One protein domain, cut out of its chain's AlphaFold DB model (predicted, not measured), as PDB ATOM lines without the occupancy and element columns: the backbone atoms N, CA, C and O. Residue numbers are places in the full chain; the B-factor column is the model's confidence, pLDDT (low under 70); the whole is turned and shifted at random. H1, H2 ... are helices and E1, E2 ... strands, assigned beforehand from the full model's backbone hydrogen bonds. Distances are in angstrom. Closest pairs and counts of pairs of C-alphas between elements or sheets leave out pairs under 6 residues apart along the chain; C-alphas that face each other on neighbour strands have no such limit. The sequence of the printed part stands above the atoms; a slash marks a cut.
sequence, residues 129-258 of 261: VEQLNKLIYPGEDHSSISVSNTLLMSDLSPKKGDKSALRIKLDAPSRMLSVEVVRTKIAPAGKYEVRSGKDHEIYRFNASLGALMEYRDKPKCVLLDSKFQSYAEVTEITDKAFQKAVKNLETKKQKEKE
ATOM      1  N   VAL A 129     149.337 220.740 205.178       80.44
ATOM      2  CA  VAL A 129     150.708 221.182 204.890       80.44
ATOM      3  C   VAL A 129     151.748 220.226 205.475       80.44
ATOM      4  O   VAL A 129     152.654 219.802 204.770       80.44
ATOM      5  N   GLU A 130     151.635 219.878 206.751       76.44
ATOM      6  CA  GLU A 130     152.545 218.952 207.422       76.44
ATOM      7  C   GLU A 130     152.418 217.515 206.883       76.44
ATOM      8  O   GLU A 130     153.426 216.825 206.753       76.44
ATOM      9  N   GLN A 131     151.218 217.074 206.483       80.56
ATOM     10  CA  GLN A 131     151.012 215.788 205.803       80.56
ATOM     11  C   GLN A 131     151.746 215.766 204.466       80.56
ATOM     12  O   GLN A 131     152.450 214.805 204.163       80.56
ATOM     13  N   LEU A 132     151.629 216.844 203.687       86.69
ATOM     14  CA  LEU A 132     152.370 217.001 202.442       86.69
ATOM     15  C   LEU A 132     153.879 217.091 202.684       86.69
ATOM     16  O   LEU A 132     154.624 216.440 201.963       86.69
ATOM     17  N   ASN A 133     154.338 217.820 203.707       85.88
ATOM     18  CA  ASN A 133     155.760 217.879 204.058       85.88
ATOM     19  C   ASN A 133     156.298 216.483 204.390       85.88
ATOM     20  O   ASN A 133     157.303 216.085 203.816       85.88
ATOM     21  N   LYS A 134     155.604 215.695 205.222       84.75
ATOM     22  CA  LYS A 134     156.006 214.314 205.556       84.75
ATOM     23  C   LYS A 134     155.986 213.382 204.342       84.75
ATOM     24  O   LYS A 134     156.784 212.453 204.268       84.75
ATOM     25  N   LEU A 135     155.081 213.624 203.392       88.56
ATOM     26  CA  LEU A 135     154.998 212.880 202.134       88.56
ATOM     27  C   LEU A 135     156.038 213.303 201.095       88.56
ATOM     28  O   LEU A 135     156.297 212.523 200.194       88.56
ATOM     29  N   ILE A 136     156.572 214.520 201.142       88.88
ATOM     30  CA  ILE A 136     157.517 215.048 200.141       88.88
ATOM     31  C   ILE A 136     158.957 214.958 200.663       88.88
ATOM     32  O   ILE A 136     159.875 214.669 199.898       88.88
ATOM     33  N   TYR A 137     159.137 215.146 201.970       86.62
ATOM     34  CA  TYR A 137     160.407 215.169 202.693       86.62
ATOM     35  C   TYR A 137     160.386 214.162 203.858       86.62
ATOM     36  O   TYR A 137     160.421 214.554 205.025       86.62
ATOM     37  N   PRO A 138     160.294 212.848 203.582       83.81
ATOM     38  CA  PRO A 138     160.252 211.843 204.639       83.81
ATOM     39  C   PRO A 138     161.538 211.878 205.479       83.81
ATOM     40  O   PRO A 138     162.628 212.048 204.939       83.81
ATOM     41  N   GLY A 139     161.411 211.703 206.797       72.50
ATOM     42  CA  GLY A 139     162.548 211.670 207.728       72.50
ATOM     43  C   GLY A 139     163.154 213.033 208.087       72.50
ATOM     44  O   GLY A 139     164.176 213.063 208.765       72.50
ATOM     45  N   GLU A 140     162.546 214.145 207.662       68.31
ATOM     46  CA  GLU A 140     162.934 215.491 208.092       68.31
ATOM     47  C   GLU A 140     161.883 216.079 209.041       68.31
ATOM     48  O   GLU A 140     160.752 216.352 208.637       68.31
ATOM     49  N   ASP A 141     162.262 216.322 210.298       55.03
ATOM     50  CA  ASP A 141     161.380 216.967 211.287       55.03
ATOM     51  C   ASP A 141     161.188 218.470 211.000       55.03
ATOM     52  O   ASP A 141     160.185 219.075 211.389       55.03
ATOM     53  N   HIS A 142     162.124 219.070 210.257       51.09
ATOM     54  CA  HIS A 142     162.098 220.460 209.808       51.09
ATOM     55  C   HIS A 142     162.614 220.546 208.367       51.09
ATOM     56  O   HIS A 142     163.817 220.686 208.141       51.09
ATOM     57  N   SER A 143     161.723 220.465 207.375       51.03
ATOM     58  CA  SER A 143     162.132 220.714 205.994       51.03
ATOM     59  C   SER A 143     162.541 222.184 205.843       51.03
ATOM     60  O   SER A 143     161.820 223.103 206.235       51.03
ATOM     61  N   SER A 144     163.711 222.428 205.252       47.03
ATOM     62  CA  SER A 144     164.200 223.785 204.937       47.03
ATOM     63  C   SER A 144     163.286 224.541 203.958       47.03
ATOM     64  O   SER A 144     163.366 225.763 203.835       47.03
ATOM     65  N   ILE A 145     162.385 223.818 203.285       58.19
ATOM     66  CA  ILE A 145     161.360 224.339 202.389       58.19
ATOM     67  C   ILE A 145     160.006 223.836 202.893       58.19
ATOM     68  O   ILE A 145     159.704 222.645 202.824       58.19
ATOM     69  N   SER A 146     159.180 224.749 203.402       66.81
ATOM     70  CA  SER A 146     157.794 224.441 203.753       66.81
ATOM     71  C   SER A 146     156.932 224.412 202.493       66.81
ATOM     72  O   SER A 146     156.882 225.397 201.749       66.81
ATOM     73  N   VAL A 147     156.179 223.326 202.286       78.25
ATOM     74  CA  VAL A 147     155.184 223.225 201.204       78.25
ATOM     75  C   VAL A 147     154.116 224.324 201.315       78.25
ATOM     76  O   VAL A 147     153.520 224.683 200.299       78.25
ATOM     77  N   SER A 148     153.927 224.934 202.494       73.62
ATOM     78  CA  SER A 148     152.946 226.007 202.731       73.62
ATOM     79  C   SER A 148     153.038 227.167 201.738       73.62
ATOM     80  O   SER A 148     152.015 227.750 201.398       73.62
ATOM     81  N   ASN A 149     154.246 227.484 201.260       72.62
ATOM     82  CA  ASN A 149     154.511 228.656 200.419       72.62
ATOM     83  C   ASN A 149     154.751 228.275 198.949       72.62
ATOM     84  O   ASN A 149     155.468 228.965 198.227       72.62
ATOM     85  N   THR A 150     154.197 227.146 198.509       81.94
ATOM     86  CA  THR A 150     154.431 226.588 197.172       81.94
ATOM     87  C   THR A 150     153.159 226.623 196.330       81.94
ATOM     88  O   THR A 150     152.045 226.590 196.858       81.94
ATOM     89  N   LEU A 151     153.317 226.635 195.001       85.00
ATOM     90  CA  LEU A 151     152.185 226.551 194.069       85.00
ATOM     91  C   LEU A 151     151.343 225.288 194.296       85.00
ATOM     92  O   LEU A 151     150.126 225.346 194.176       85.00
ATOM     93  N   LEU A 152     151.975 224.182 194.707       87.38
ATOM     94  CA  LEU A 152     151.281 222.946 195.069       87.38
ATOM     95  C   LEU A 152     150.220 223.185 196.153       87.38
ATOM     96  O   LEU A 152     149.089 222.722 196.020       87.38
ATOM     97  N   MET A 153     150.576 223.902 197.223       83.50
ATOM     98  CA  MET A 153     149.647 224.169 198.323       83.50
ATOM     99  C   MET A 153     148.542 225.141 197.909       83.50
ATOM    100  O   MET A 153     147.375 224.912 198.235       83.50
ATOM    101  N   SER A 154     148.900 226.182 197.149       77.69
ATOM    102  CA  SER A 154     147.940 227.138 196.587       77.69
ATOM    103  C   SER A 154     146.871 226.431 195.747       77.69
ATOM    104  O   SER A 154     145.675 226.667 195.936       77.69
ATOM    105  N   ASP A 155     147.284 225.509 194.877       78.75
ATOM    106  CA  ASP A 155     146.391 224.795 193.961       78.75
ATOM    107  C   ASP A 155     145.545 223.716 194.652       78.75
ATOM    108  O   ASP A 155     144.405 223.463 194.247       78.75
ATOM    109  N   LEU A 156     146.081 223.073 195.696       77.94
ATOM    110  CA  LEU A 156     145.360 222.030 196.422       77.94
ATOM    111  C   LEU A 156     144.296 222.591 197.364       77.94
ATOM    112  O   LEU A 156     143.188 222.055 197.335       77.94
ATOM    113  N   SER A 157     144.623 223.621 198.163       72.31
ATOM    114  CA  SER A 157     143.736 224.314 199.124       72.31
ATOM    115  C   SER A 157     142.536 223.457 199.584       72.31
ATOM    116  O   SER A 157     141.395 223.737 199.194       72.31
ATOM    117  N   PRO A 158     142.785 222.360 200.328       70.69
ATOM    118  CA  PRO A 158     141.830 221.269 200.492       70.69
ATOM    119  C   PRO A 158     140.572 221.710 201.237       70.69
ATOM    120  O   PRO A 158     140.623 222.425 202.240       70.69
ATOM    121  N   LYS A 159     139.422 221.222 200.778       75.00
ATOM    122  CA  LYS A 159     138.145 221.364 201.483       75.00
ATOM    123  C   LYS A 159     137.540 220.015 201.783       75.00
ATOM    124  O   LYS A 159     137.791 219.032 201.092       75.00
ATOM    125  N   LYS A 160     136.683 219.981 202.802       79.88
ATOM    126  CA  LYS A 160     135.920 218.781 203.145       79.88
ATOM    127  C   LYS A 160     135.222 218.218 201.899       79.88
ATOM    128  O   LYS A 160     134.405 218.892 201.276       79.88
ATOM    129  N   GLY A 161     135.537 216.970 201.566       80.31
ATOM    130  CA  GLY A 161     135.007 216.243 200.415       80.31
ATOM    131  C   GLY A 161     135.840 216.332 199.130       80.31
ATOM    132  O   GLY A 161     135.478 215.645 198.166       80.31
ATOM    133  N   ASP A 162     136.919 217.123 199.099       86.56
ATOM    134  CA  ASP A 162     137.894 217.126 198.002       86.56
ATOM    135  C   ASP A 162     138.723 215.832 198.017       86.56
ATOM    136  O   ASP A 162     139.124 215.342 199.078       86.56
ATOM    137  N   LYS A 163     139.015 215.289 196.830       91.12
ATOM    138  CA  LYS A 163     139.890 214.122 196.664       91.12
ATOM    139  C   LYS A 163     140.961 214.374 195.618       91.12
ATOM    140  O   LYS A 163     140.641 214.658 194.460       91.12
ATOM    141  N   SER A 164     142.214 214.146 195.991       92.81
ATOM    142  CA  SER A 164     143.370 214.305 195.105       92.81
ATOM    143  C   SER A 164     144.241 213.058 195.132       92.81
ATOM    144  O   SER A 164     144.582 212.565 196.200       92.81
ATOM    145  N   ALA A 165     144.608 212.543 193.963       95.44
ATOM    146  CA  ALA A 165     145.612 211.499 193.835       95.44
ATOM    147  C   ALA A 165     146.973 212.155 193.580       95.44
ATOM    148  O   ALA A 165     147.077 213.047 192.737       95.44
ATOM    149  N   LEU A 166     148.001 211.729 194.307       95.94
ATOM    150  CA  LEU A 166     149.376 212.194 194.166       95.94
ATOM    151  C   LEU A 166     150.259 211.040 193.706       95.94
ATOM    152  O   LEU A 166     150.122 209.919 194.200       95.94
ATOM    153  N   ARG A 167     151.205 211.337 192.820       97.19
ATOM    154  CA  ARG A 167     152.324 210.464 192.480       97.19
ATOM    155  C   ARG A 167     153.631 211.203 192.705       97.19
ATOM    156  O   ARG A 167     153.890 212.228 192.082       97.19
ATOM    157  N   ILE A 168     154.455 210.650 193.580       95.56
ATOM    158  CA  ILE A 168     155.734 211.204 194.003       95.56
ATOM    159  C   ILE A 168     156.834 210.300 193.459       95.56
ATOM    160  O   ILE A 168     156.821 209.095 193.706       95.56
ATOM    161  N   LYS A 169     157.761 210.861 192.683       94.25
ATOM    162  CA  LYS A 169     158.873 210.110 192.089       94.25
ATOM    163  C   LYS A 169     160.157 210.924 192.092       94.25
ATOM    164  O   LYS A 169     160.114 212.142 191.919       94.25
ATOM    165  N   LEU A 170     161.287 210.239 192.221       92.25
ATOM    166  CA  LEU A 170     162.587 210.844 191.991       92.25
ATOM    167  C   LEU A 170     162.871 210.906 190.487       92.25
ATOM    168  O   LEU A 170     162.799 209.900 189.784       92.25
ATOM    169  N   ASP A 171     163.208 212.090 189.994       86.69
ATOM    170  CA  ASP A 171     163.742 212.274 188.652       86.69
ATOM    171  C   ASP A 171     165.268 212.113 188.705       86.69
ATOM    172  O   ASP A 171     166.009 213.039 189.039       86.69
ATOM    173  N   ALA A 172     165.738 210.888 188.453       73.50
ATOM    174  CA  ALA A 172     167.131 210.492 188.674       73.50
ATOM    175  C   ALA A 172     168.186 211.384 187.974       73.50
ATOM    176  O   ALA A 172     169.196 211.683 188.616       73.50
ATOM    177  N   PRO A 173     167.990 211.860 186.724       75.88
ATOM    178  CA  PRO A 173     168.952 212.744 186.063       75.88
ATOM    179  C   PRO A 173     169.105 214.111 186.741       75.88
ATOM    180  O   PRO A 173     170.200 214.663 186.761       75.88
ATOM    181  N   SER A 174     168.021 214.657 187.299       77.12
ATOM    182  CA  SER A 174     167.998 215.996 187.903       77.12
ATOM    183  C   SER A 174     168.138 215.977 189.427       77.12
ATOM    184  O   SER A 174     168.338 217.026 190.035       77.12
ATOM    185  N   ARG A 175     168.041 214.793 190.058       80.12
ATOM    186  CA  ARG A 175     167.913 214.610 191.519       80.12
ATOM    187  C   ARG A 175     166.781 215.444 192.126       80.12
ATOM    188  O   ARG A 175     166.822 215.801 193.302       80.12
ATOM    189  N   MET A 176     165.767 215.752 191.325       88.62
ATOM    190  CA  MET A 176     164.600 216.499 191.762       88.62
ATOM    191  C   MET A 176     163.448 215.551 192.056       88.62
ATOM    192  O   MET A 176     163.273 214.520 191.406       88.62
ATOM    193  N   LEU A 177     162.625 215.921 193.024       90.56
ATOM    194  CA  LEU A 177     161.370 215.250 193.280       90.56
ATOM    195  C   LEU A 177     160.296 215.801 192.344       90.56
ATOM    196  O   LEU A 177     160.076 217.010 192.279       90.56
ATOM    197  N   SER A 178     159.601 214.914 191.644       93.56
ATOM    198  CA  SER A 178     158.416 215.235 190.855       93.56
ATOM    199  C   SER A 178     157.175 214.794 191.625       93.56
ATOM    200  O   SER A 178     157.016 213.607 191.910       93.56
ATOM    201  N   VAL A 179     156.279 215.737 191.908       94.44
ATOM    202  CA  VAL A 179     154.975 215.502 192.541       94.44
ATOM    203  C   VAL A 179     153.894 215.808 191.517       94.44
ATOM    204  O   VAL A 179     153.629 216.962 191.197       94.44
ATOM    205  N   GLU A 180     153.288 214.767 190.969       95.44
ATOM    206  CA  GLU A 180     152.166 214.878 190.045       95.44
ATOM    207  C   GLU A 180     150.852 214.769 190.813       95.44
ATOM    208  O   GLU A 180     150.657 213.834 191.590       95.44
ATOM    209  N   VAL A 181     149.953 215.722 190.595       94.19
ATOM    210  CA  VAL A 181     148.684 215.840 191.315       94.19
ATOM    211  C   VAL A 181     147.534 215.728 190.333       94.19
ATOM    212  O   VAL A 181     147.532 216.409 189.313       94.19
ATOM    213  N   VAL A 182     146.530 214.922 190.673       93.62
ATOM    214  CA  VAL A 182     145.268 214.797 189.936       93.62
ATOM    215  C   VAL A 182     144.101 215.016 190.895       93.62
ATOM    216  O   VAL A 182     143.877 214.219 191.809       93.62
ATOM    217  N   ARG A 183     143.317 216.074 190.684       89.50
ATOM    218  CA  ARG A 183     142.110 216.376 191.467       89.50
ATOM    219  C   ARG A 183     140.953 215.521 190.955       89.50
ATOM    220  O   ARG A 183     140.303 215.835 189.965       89.50
ATOM    221  N   THR A 184     140.704 214.404 191.630       88.44
ATOM    222  CA  THR A 184     139.676 213.423 191.230       88.44
ATOM    223  C   THR A 184     138.266 213.837 191.629       88.44
ATOM    224  O   THR A 184     137.296 213.455 190.974       88.44
ATOM    225  N   LYS A 185     138.142 214.635 192.693       86.88
ATOM    226  CA  LYS A 185     136.884 215.235 193.126       86.88
ATOM    227  C   LYS A 185     137.157 216.613 193.706       86.88
ATOM    228  O   LYS A 185     137.988 216.761 194.596       86.88
ATOM    229  N   ILE A 186     136.407 217.591 193.222       81.31
ATOM    230  CA  ILE A 186     136.414 218.965 193.707       81.31
ATOM    231  C   ILE A 186     135.013 219.202 194.272       81.31
ATOM    232  O   ILE A 186     134.025 219.086 193.545       81.31
ATOM    233  N   ALA A 187     134.905 219.430 195.579       76.62
ATOM    234  CA  ALA A 187     133.658 219.813 196.221       76.62
ATOM    235  C   ALA A 187     133.134 221.127 195.603       76.62
ATOM    236  O   ALA A 187     133.920 221.907 195.062       76.62
ATOM    237  N   PRO A 188     131.824 221.411 195.662       70.62
ATOM    238  CA  PRO A 188     131.288 222.670 195.154       70.62
ATOM    239  C   PRO A 188     131.993 223.880 195.789       70.62
ATOM    240  O   PRO A 188     132.380 223.845 196.960       70.62
ATOM    241  N   ALA A 189     132.207 224.941 195.013       66.06
ATOM    242  CA  ALA A 189     132.666 226.218 195.551       66.06
ATOM    243  C   ALA A 189     131.515 226.903 196.306       66.06
ATOM    244  O   ALA A 189     130.361 226.840 195.878       66.06
ATOM    245  N   GLY A 190     131.819 227.550 197.431       64.50
ATOM    246  CA  GLY A 190     130.877 228.450 198.092       64.50
ATOM    247  C   GLY A 190     130.539 229.660 197.209       64.50
ATOM    248  O   GLY A 190     131.276 229.993 196.283       64.50
ATOM    249  N   LYS A 191     129.440 230.358 197.524       53.59
ATOM    250  CA  LYS A 191     128.874 231.475 196.732       53.59
ATOM    251  C   LYS A 191     129.862 232.615 196.403       53.59
ATOM    252  O   LYS A 191     129.626 233.352 195.454       53.59
ATOM    253  N   TYR A 192     130.952 232.748 197.160       58.12
ATOM    254  CA  TYR A 192     131.959 233.809 197.012       58.12
ATOM    255  C   TYR A 192     133.379 233.271 196.795       58.12
ATOM    256  O   TYR A 192     134.354 233.991 196.993       58.12
ATOM    257  N   GLU A 193     133.518 231.997 196.430       58.34
ATOM    258  CA  GLU A 193     134.822 231.351 196.336       58.34
ATOM    259  C   GLU A 193     135.305 231.258 194.893       58.34
ATOM    260  O   GLU A 193     134.735 230.544 194.067       58.34
ATOM    261  N   VAL A 194     136.422 231.924 194.612       53.88
ATOM    262  CA  VAL A 194     137.187 231.711 193.384       53.88
ATOM    263  C   VAL A 194     138.124 230.532 193.630       53.88
ATOM    264  O   VAL A 194     139.042 230.626 194.443       53.88
ATOM    265  N   ARG A 195     137.891 229.400 192.958       59.81
ATOM    266  CA  ARG A 195     138.852 228.290 192.961       59.81
ATOM    267  C   ARG A 195     139.873 228.525 191.850       59.81
ATOM    268  O   ARG A 195     139.535 228.458 190.674       59.81
ATOM    269  N   SER A 196     141.115 228.788 192.237       55.16
ATOM    270  CA  SER A 196     142.279 228.690 191.358       55.16
ATOM    271  C   SER A 196     142.872 227.278 191.417       55.16
ATOM    272  O   SER A 196     142.663 226.542 192.384       55.16
ATOM    273  N   GLY A 197     143.610 226.902 190.378       62.06
ATOM    274  CA  GLY A 197     144.411 225.680 190.348       62.06
ATOM    275  C   GLY A 197     144.011 224.716 189.239       62.06
ATOM    276  O   GLY A 197     142.873 224.700 188.768       62.06
ATOM    277  N   LYS A 198     144.975 223.916 188.795       75.56
ATOM    278  CA  LYS A 198     144.785 222.968 187.692       75.56
ATOM    279  C   LYS A 198     144.310 221.614 188.219       75.56
ATOM    280  O   LYS A 198     144.793 221.122 189.233       75.56
ATOM    281  N   ASP A 199     143.388 220.975 187.497       85.12
ATOM    282  CA  ASP A 199     142.924 219.621 187.850       85.12
ATOM    283  C   ASP A 199     144.027 218.559 187.739       85.12
ATOM    284  O   ASP A 199     143.920 217.488 188.332       85.12
ATOM    285  N   HIS A 200     145.063 218.845 186.949       90.94
ATOM    286  CA  HIS A 200     146.232 217.997 186.754       90.94
ATOM    287  C   HIS A 200     147.456 218.879 186.545       90.94
ATOM    288  O   HIS A 200     147.438 219.740 185.663       90.94
ATOM    289  N   GLU A 201     148.481 218.693 187.374       93.38
ATOM    290  CA  GLU A 201     149.736 219.444 187.295       93.38
ATOM    291  C   GLU A 201     150.907 218.647 187.887       93.38
ATOM    292  O   GLU A 201     150.715 217.775 188.741       93.38
ATOM    293  N   ILE A 202     152.123 218.955 187.431       93.44
ATOM    294  CA  ILE A 202     153.375 218.396 187.941       93.44
ATOM    295  C   ILE A 202     154.196 219.499 188.609       93.44
ATOM    296  O   ILE A 202     154.640 220.452 187.973       93.44
ATOM    297  N   TYR A 203     154.476 219.309 189.891       91.94
ATOM    298  CA  TYR A 203     155.328 220.176 190.694       91.94
ATOM    299  C   TYR A 203     156.698 219.545 190.879       91.94
ATOM    300  O   TYR A 203     156.842 218.321 190.918       91.94
ATOM    301  N   ARG A 204     157.718 220.390 191.004       91.06
ATOM    302  CA  ARG A 204     159.100 219.955 191.151       91.06
ATOM    303  C   ARG A 204     159.729 220.561 192.397       91.06
ATOM    304  O   ARG A 204     159.635 221.767 192.603       91.06
ATOM    305  N   PHE A 205     160.394 219.725 193.183       88.44
ATOM    306  CA  PHE A 205     161.054 220.098 194.431       88.44
ATOM    307  C   PHE A 205     162.490 219.580 194.452       88.44
ATOM    308  O   PHE A 205     162.816 218.599 193.784       88.44
ATOM    309  N   ASN A 206     163.348 220.207 195.253       87.25
ATOM    310  CA  ASN A 206     164.636 219.607 195.597       87.25
ATOM    311  C   ASN A 206     164.389 218.340 196.423       87.25
ATOM    312  O   ASN A 206     163.528 218.354 197.300       87.25
ATOM    313  N   ALA A 207     165.112 217.254 196.152       86.69
ATOM    314  CA  ALA A 207     164.993 216.037 196.947       86.69
ATOM    315  C   ALA A 207     165.835 216.147 198.230       86.69
ATOM    316  O   ALA A 207     167.030 216.437 198.165       86.69
ATOM    317  N   SER A 208     165.220 215.891 199.387       85.44
ATOM    318  CA  SER A 208     165.944 215.653 200.639       85.44
ATOM    319  C   SER A 208     166.665 214.306 200.622       85.44
ATOM    320  O   SER A 208     166.362 213.443 199.797       85.44
ATOM    321  N   LEU A 209     167.578 214.074 201.572       85.25
ATOM    322  CA  LEU A 209     168.214 212.762 201.726       85.25
ATOM    323  C   LEU A 209     167.171 211.654 201.940       85.25
ATOM    324  O   LEU A 209     167.243 210.613 201.291       85.25
ATOM    325  N   GLY A 210     166.172 211.899 202.788       86.62
ATOM    326  CA  GLY A 210     165.099 210.937 203.011       86.62
ATOM    327  C   GLY A 210     164.249 210.699 201.762       86.62
ATOM    328  O   GLY A 210     163.956 209.551 201.440       86.62
ATOM    329  N   ALA A 211     163.936 211.742 200.985       88.19
ATOM    330  CA  ALA A 211     163.230 211.591 199.710       88.19
ATOM    331  C   ALA A 211     164.056 210.810 198.670       88.19
ATOM    332  O   ALA A 211     163.515 209.983 197.936       88.19
ATOM    333  N   LEU A 212     165.373 211.040 198.618       87.88
ATOM    334  CA  LEU A 212     166.287 210.290 197.753       87.88
ATOM    335  C   LEU A 212     166.308 208.801 198.103       87.88
ATOM    336  O   LEU A 212     166.461 207.987 197.199       87.88
ATOM    337  N   MET A 213     166.171 208.452 199.384       88.44
ATOM    338  CA  MET A 213     166.111 207.064 199.842       88.44
ATOM    339  C   MET A 213     164.736 206.435 199.586       88.44
ATOM    340  O   MET A 213     164.667 205.358 199.003       88.44
ATOM    341  N   GLU A 214     163.655 207.117 199.968       90.38
ATOM    342  CA  GLU A 214     162.276 206.612 199.868       90.38
ATOM    343  C   GLU A 214     161.833 206.403 198.409       90.38
ATOM    344  O   GLU A 214     161.192 205.400 198.091       90.38
ATOM    345  N   TYR A 215     162.177 207.324 197.499       91.75
ATOM    346  CA  TYR A 215     161.679 207.320 196.111       91.75
ATOM    347  C   TYR A 215     162.699 206.835 195.080       91.75
ATOM    348  O   TYR A 215     162.508 207.057 193.882       91.75
ATOM    349  N   ARG A 216     163.789 206.198 195.527       88.06
ATOM    350  CA  ARG A 216     164.883 205.749 194.655       88.06
ATOM    351  C   ARG A 216     164.427 204.729 193.617       88.06
ATOM    352  O   ARG A 216     164.744 204.862 192.438       88.06
ATOM    353  N   ASP A 217     163.717 203.707 194.083       87.81
ATOM    354  CA  ASP A 217     163.463 202.499 193.292       87.81
ATOM    355  C   ASP A 217     162.078 202.512 192.644       87.81
ATOM    356  O   ASP A 217     161.877 201.945 191.567       87.81
ATOM    357  N   LYS A 218     161.102 203.157 193.291       90.25
ATOM    358  CA  LYS A 218     159.721 203.215 192.809       90.25
ATOM    359  C   LYS A 218     159.022 204.517 193.204       90.25
ATOM    360  O   LYS A 218     159.314 205.077 194.261       90.25
ATOM    361  N   PRO A 219     158.056 204.981 192.392       93.31
ATOM    362  CA  PRO A 219     157.186 206.071 192.794       93.31
ATOM    363  C   PRO A 219     156.285 205.650 193.959       93.31
ATOM    364  O   PRO A 219     155.851 204.497 194.041       93.31
ATOM    365  N   LYS A 220     155.922 206.615 194.804       96.06
ATOM    366  CA  LYS A 220     154.867 206.465 195.810       96.06
ATOM    367  C   LYS A 220     153.603 207.138 195.305       96.06
ATOM    368  O   LYS A 220     153.639 208.299 194.901       96.06
ATOM    369  N   CYS A 221     152.492 206.412 195.311       97.38
ATOM    370  CA  CYS A 221     151.198 206.957 194.919       97.38
ATOM    371  C   CYS A 221     150.265 206.963 196.125       97.38
ATOM    372  O   CYS A 221     150.145 205.955 196.819       97.38
ATOM    373  N   VAL A 222     149.590 208.082 196.375       96.56
ATOM    374  CA  VAL A 222     148.647 208.217 197.492       96.56
ATOM    375  C   VAL A 222     147.353 208.881 197.045       96.56
ATOM    376  O   VAL A 222     147.340 209.703 196.131       96.56
ATOM    377  N   LEU A 223     146.254 208.532 197.701       94.81
ATOM    378  CA  LEU A 223     144.991 209.248 197.652       94.81
ATOM    379  C   LEU A 223     144.865 210.099 198.914       94.81
ATOM    380  O   LEU A 223     144.962 209.578 200.022       94.81
ATOM    381  N   LEU A 224     144.620 211.390 198.726       92.06
ATOM    382  CA  LEU A 224     144.269 212.342 199.770       92.06
ATOM    383  C   LEU A 224     142.751 212.536 199.754       92.06
ATOM    384  O   LEU A 224     142.212 213.079 198.786       92.06
ATOM    385  N   ASP A 225     142.062 212.086 200.801       90.06
ATOM    386  CA  ASP A 225     140.627 212.314 201.013       90.06
ATOM    387  C   ASP A 225     140.431 213.375 202.102       90.06
ATOM    388  O   ASP A 225     140.552 213.097 203.296       90.06
ATOM    389  N   SER A 226     140.166 214.613 201.684       85.00
ATOM    390  CA  SER A 226     140.083 215.771 202.577       85.00
ATOM    391  C   SER A 226     138.823 215.685 203.436       85.00
ATOM    392  O   SER A 226     137.705 215.851 202.943       85.00
ATOM    393  N   LYS A 227     138.974 215.435 204.739       78.44
ATOM    394  CA  LYS A 227     137.832 215.347 205.670       78.44
ATOM    395  C   LYS A 227     137.489 216.691 206.299       78.44
ATOM    396  O   LYS A 227     136.325 216.934 206.617       78.44
ATOM    397  N   PHE A 228     138.486 217.565 206.428       67.56
ATOM    398  CA  PHE A 228     138.367 218.912 206.983       67.56
ATOM    399  C   PHE A 228     139.196 219.897 206.150       67.56
ATOM    400  O   PHE A 228     139.968 219.488 205.286       67.56
ATOM    401  N   GLN A 229     139.047 221.197 206.409       62.97
ATOM    402  CA  GLN A 229     139.770 222.254 205.685       62.97
ATOM    403  C   GLN A 229     141.301 222.171 205.849       62.97
ATOM    404  O   GLN A 229     142.048 222.709 205.042       62.97
ATOM    405  N   SER A 230     141.775 221.483 206.887       69.25
ATOM    406  CA  SER A 230     143.192 221.366 207.235       69.25
ATOM    407  C   SER A 230     143.677 219.921 207.348       69.25
ATOM    408  O   SER A 230     144.773 219.712 207.853       69.25
ATOM    409  N   TYR A 231     142.908 218.923 206.897       76.00
ATOM    410  CA  TYR A 231     143.269 217.512 207.067       76.00
ATOM    411  C   TYR A 231     142.729 216.618 205.952       76.00
ATOM    412  O   TYR A 231     141.545 216.693 205.597       76.00
ATOM    413  N   ALA A 232     143.576 215.696 205.493       82.19
ATOM    414  CA  ALA A 232     143.192 214.588 204.636       82.19
ATOM    415  C   ALA A 232     143.545 213.231 205.263       82.19
ATOM    416  O   ALA A 232     144.573 213.072 205.918       82.19
ATOM    417  N   GLU A 233     142.700 212.234 205.013       84.94
ATOM    418  CA  GLU A 233     143.117 210.837 205.127       84.94
ATOM    419  C   GLU A 233     144.049 210.518 203.959       84.94
ATOM    420  O   GLU A 233     143.733 210.822 202.805       84.94
ATOM    421  N   VAL A 234     145.192 209.905 204.261       88.38
ATOM    422  CA  VAL A 234     146.184 209.496 203.266       88.38
ATOM    423  C   VAL A 234     146.110 207.984 203.110       88.38
ATOM    424  O   VAL A 234     146.318 207.244 204.066       88.38
ATOM    425  N   THR A 235     145.825 207.511 201.902       92.81
ATOM    426  CA  THR A 235     145.794 206.077 201.587       92.81
ATOM    427  C   THR A 235     146.785 205.783 200.476       92.81
ATOM    428  O   THR A 235     146.723 206.416 199.424       92.81
ATOM    429  N   GLU A 236     147.694 204.828 200.670       94.19
ATOM    430  CA  GLU A 236     148.567 204.380 199.581       94.19
ATOM    431  C   GLU A 236     147.735 203.692 198.491       94.19
ATOM    432  O   GLU A 236     146.858 202.871 198.766       94.19
ATOM    433  N   ILE A 237     147.994 204.051 197.235       96.50
ATOM    434  CA  ILE A 237     147.324 203.481 196.067       96.50
ATOM    435  C   ILE A 237     148.361 202.928 195.094       96.50
ATOM    436  O   ILE A 237     149.531 203.298 195.108       96.50
ATOM    437  N   THR A 238     147.930 202.045 194.201       95.88
ATOM    438  CA  THR A 238     148.813 201.535 193.143       95.88
ATOM    439  C   THR A 238     149.027 202.583 192.046       95.88
ATOM    440  O   THR A 238     148.127 203.375 191.760       95.88
ATOM    441  N   ASP A 239     150.166 202.535 191.342       94.44
ATOM    442  CA  ASP A 239     150.389 203.387 190.157       94.44
ATOM    443  C   ASP A 239     149.308 203.145 189.086       94.44
ATOM    444  O   ASP A 239     148.814 204.087 188.477       94.44
ATOM    445  N   LYS A 240     148.800 201.908 188.953       95.00
ATOM    446  CA  LYS A 240     147.639 201.600 188.092       95.00
ATOM    447  C   LYS A 240     146.388 202.400 188.478       95.00
ATOM    448  O   LYS A 240     145.686 202.895 187.596       95.00
ATOM    449  N   ALA A 241     146.091 202.519 189.773       95.31
ATOM    450  CA  ALA A 241     144.959 203.310 190.256       95.31
ATOM    451  C   ALA A 241     145.168 204.809 189.992       95.31
ATOM    452  O   ALA A 241     144.232 205.485 189.560       95.31
ATOM    453  N   PHE A 242     146.397 205.304 190.162       96.88
ATOM    454  CA  PHE A 242     146.761 206.674 189.806       96.88
ATOM    455  C   PHE A 242     146.582 206.945 188.301       96.88
ATOM    456  O   PHE A 242     145.896 207.889 187.916       96.88
ATOM    457  N   GLN A 243     147.091 206.070 187.428       96.00
ATOM    458  CA  GLN A 243     146.925 206.192 185.973       96.00
ATOM    459  C   GLN A 243     145.453 206.170 185.544       96.00
ATOM    460  O   GLN A 243     145.049 206.884 184.626       96.00
ATOM    461  N   LYS A 244     144.618 205.375 186.222       94.56
ATOM    462  CA  LYS A 244     143.168 205.382 185.994       94.56
ATOM    463  C   LYS A 244     142.550 206.743 186.338       94.56
ATOM    464  O   LYS A 244     141.679 207.205 185.607       94.56
ATOM    465  N   ALA A 245     143.000 207.388 187.415       93.56
ATOM    466  CA  ALA A 245     142.541 208.723 187.792       93.56
ATOM    467  C   ALA A 245     142.891 209.780 186.729       93.56
ATOM    468  O   ALA A 245     142.015 210.563 186.363       93.56
ATOM    469  N   VAL A 246     144.114 209.744 186.180       94.44
ATOM    470  CA  VAL A 246     144.543 210.616 185.066       94.44
ATOM    471  C   VAL A 246     143.616 210.442 183.858       94.44
ATOM    472  O   VAL A 246     142.982 211.400 183.419       94.44
ATOM    473  N   LYS A 247     143.443 209.201 183.380       92.75
ATOM    474  CA  LYS A 247     142.603 208.898 182.204       92.75
ATOM    475  C   LYS A 247     141.150 209.337 182.376       92.75
ATOM    476  O   LYS A 247     140.528 209.839 181.439       92.75
ATOM    477  N   ASN A 248     140.589 209.149 183.571       91.38
ATOM    478  CA  ASN A 248     139.218 209.564 183.867       91.38
ATOM    479  C   ASN A 248     139.050 211.086 183.758       91.38
ATOM    480  O   ASN A 248     138.034 211.551 183.237       91.38
ATOM    481  N   LEU A 249     140.036 211.857 184.226       88.38
ATOM    482  CA  LEU A 249     140.021 213.313 184.127       88.38
ATOM    483  C   LEU A 249     140.123 213.779 182.666       88.38
ATOM    484  O   LEU A 249     139.357 214.645 182.248       88.38
ATOM    485  N   GLU A 250     141.022 213.184 181.880       87.19
ATOM    486  CA  GLU A 250     141.166 213.480 180.447       87.19
ATOM    487  C   GLU A 250     139.870 213.192 179.679       87.19
ATOM    488  O   GLU A 250     139.396 214.035 178.917       87.19
ATOM    489  N   THR A 251     139.244 212.042 179.952       87.19
ATOM    490  CA  THR A 251     137.959 211.654 179.349       87.19
ATOM    491  C   THR A 251     136.850 212.651 179.698       87.19
ATOM    492  O   THR A 251     136.038 213.006 178.845       87.19
ATOM    493  N   LYS A 252     136.805 213.130 180.950       84.00
ATOM    494  CA  LYS A 252     135.829 214.140 181.387       84.00
ATOM    495  C   LYS A 252     136.021 215.463 180.634       84.00
ATOM    496  O   LYS A 252     135.052 216.001 180.110       84.00
ATOM    497  N   LYS A 253     137.268 215.931 180.504       80.75
ATOM    498  CA  LYS A 253     137.604 217.159 179.762       80.75
ATOM    499  C   LYS A 253     137.276 217.067 178.269       80.75
ATOM    500  O   LYS A 253     136.926 218.079 177.674       80.75
ATOM    501  N   GLN A 254     137.397 215.887 177.657       76.62
ATOM    502  CA  GLN A 254     136.987 215.670 176.263       76.62
ATOM    503  C   GLN A 254     135.467 215.790 176.102       76.62
ATOM    504  O   GLN A 254     135.013 216.552 175.256       76.62
ATOM    505  N   LYS A 255     134.686 215.142 176.975       76.75
ATOM    506  CA  LYS A 255     133.214 215.221 176.950       76.75
ATOM    507  C   LYS A 255     132.676 216.635 177.188       76.75
ATOM    508  O   LYS A 255     131.666 217.005 176.614       76.75
ATOM    509  N   GLU A 256     133.344 217.432 178.018       72.69
ATOM    510  CA  GLU A 256     132.970 218.837 178.258       72.69
ATOM    511  C   GLU A 256     133.315 219.761 177.075       72.69
ATOM    512  O   GLU A 256     132.703 220.817 176.925       72.69
ATOM    513  N   LYS A 257     134.273 219.369 176.223       69.06
ATOM    514  CA  LYS A 257     134.635 220.087 174.987       69.06
ATOM    515  C   LYS A 257     133.778 219.708 173.780       69.06
ATOM    516  O   LYS A 257     133.839 220.412 172.777       69.06
ATOM    517  N   GLU A 258     132.973 218.657 173.887       56.91
ATOM    518  CA  GLU A 258     131.972 218.255 172.897       56.91
ATOM    519  C   GLU A 258     130.551 218.581 173.405       56.91
ATOM    520  O   GLU A 258     129.779 217.670 173.715       56.91
TER     521      GLU A 258
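Overview. This is residues 129 to 258 of the 261 residues of an uncharacterized protein of Aeromonas veronii (UniProt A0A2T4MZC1). A strongly twisted sheet of five strands has the long helix H4 lying slantwise across one face and three short helices, H1, H2 and H3, over the other, making three layers. The printed part has 130 residues, in the order H1 H2 E1 E2 E3 H3 E4 E5 H4. The sheet runs E3 E2 E1 E4 E5, all antiparallel; E1 E2 E3 form a meander, each strand the antiparallel neighbour of the one before. The class is mixed, compact with a radius of gyration of the C-alphas of 14.9 A, and elongated, spanning 44 by 29 by 23 A.

Along the chain. H1, residues 129 to 136, begins at C-alpha 129 (150.708, 221.182, 204.890). H2 is 151 to 156, E1 163 to 171 (25.2 A), E2 176 to 185 (27.8 A), E3 200 to 206 (20.5 A), H3 209 to 214, E4 220 to 228 (23.5 A) and E5 231 to 236 (16.0 A). H4, 239 to 257 (27.5 A), ends at C-alpha 257 (134.635, 220.087, 174.987).

Arrangement. In the hairpin E1 and E2, N 167 and O 180 are 2.8 A apart; in E2 and E3, N 203 and O 179, 2.8 A; in E4 and E5, N 225 and O 233, 2.9 A. Between E1 and E4, N 166 and O 222 are 2.8 A apart. H4 is on the sheet at a height of 9.3 A; its closest C-alphas to E2 are Val 246 and Val 182, 6.5 A. H2 is on the opposite face, over E2, at a height of 9.0 A. H1 is on the sheet, with C-alphas 136 and 168 7.5 A apart. H3 is on it too, with C-alphas 212 and 170 6.9 A apart. In H1, H2, H3 and H4 every O i to N i+4 pair is within hydrogen-bond range.

Size, cuts and confidence. C-alphas 141 and 258, the farthest apart, are 48.4 A apart. The printed part has no cut. H1 to H2 and E2 to E3 are long links. Mean pLDDT of the printed part is 82.4, under 70 at residues 140 to 146, 189 to 197, 228 to 230 and 257 to 258.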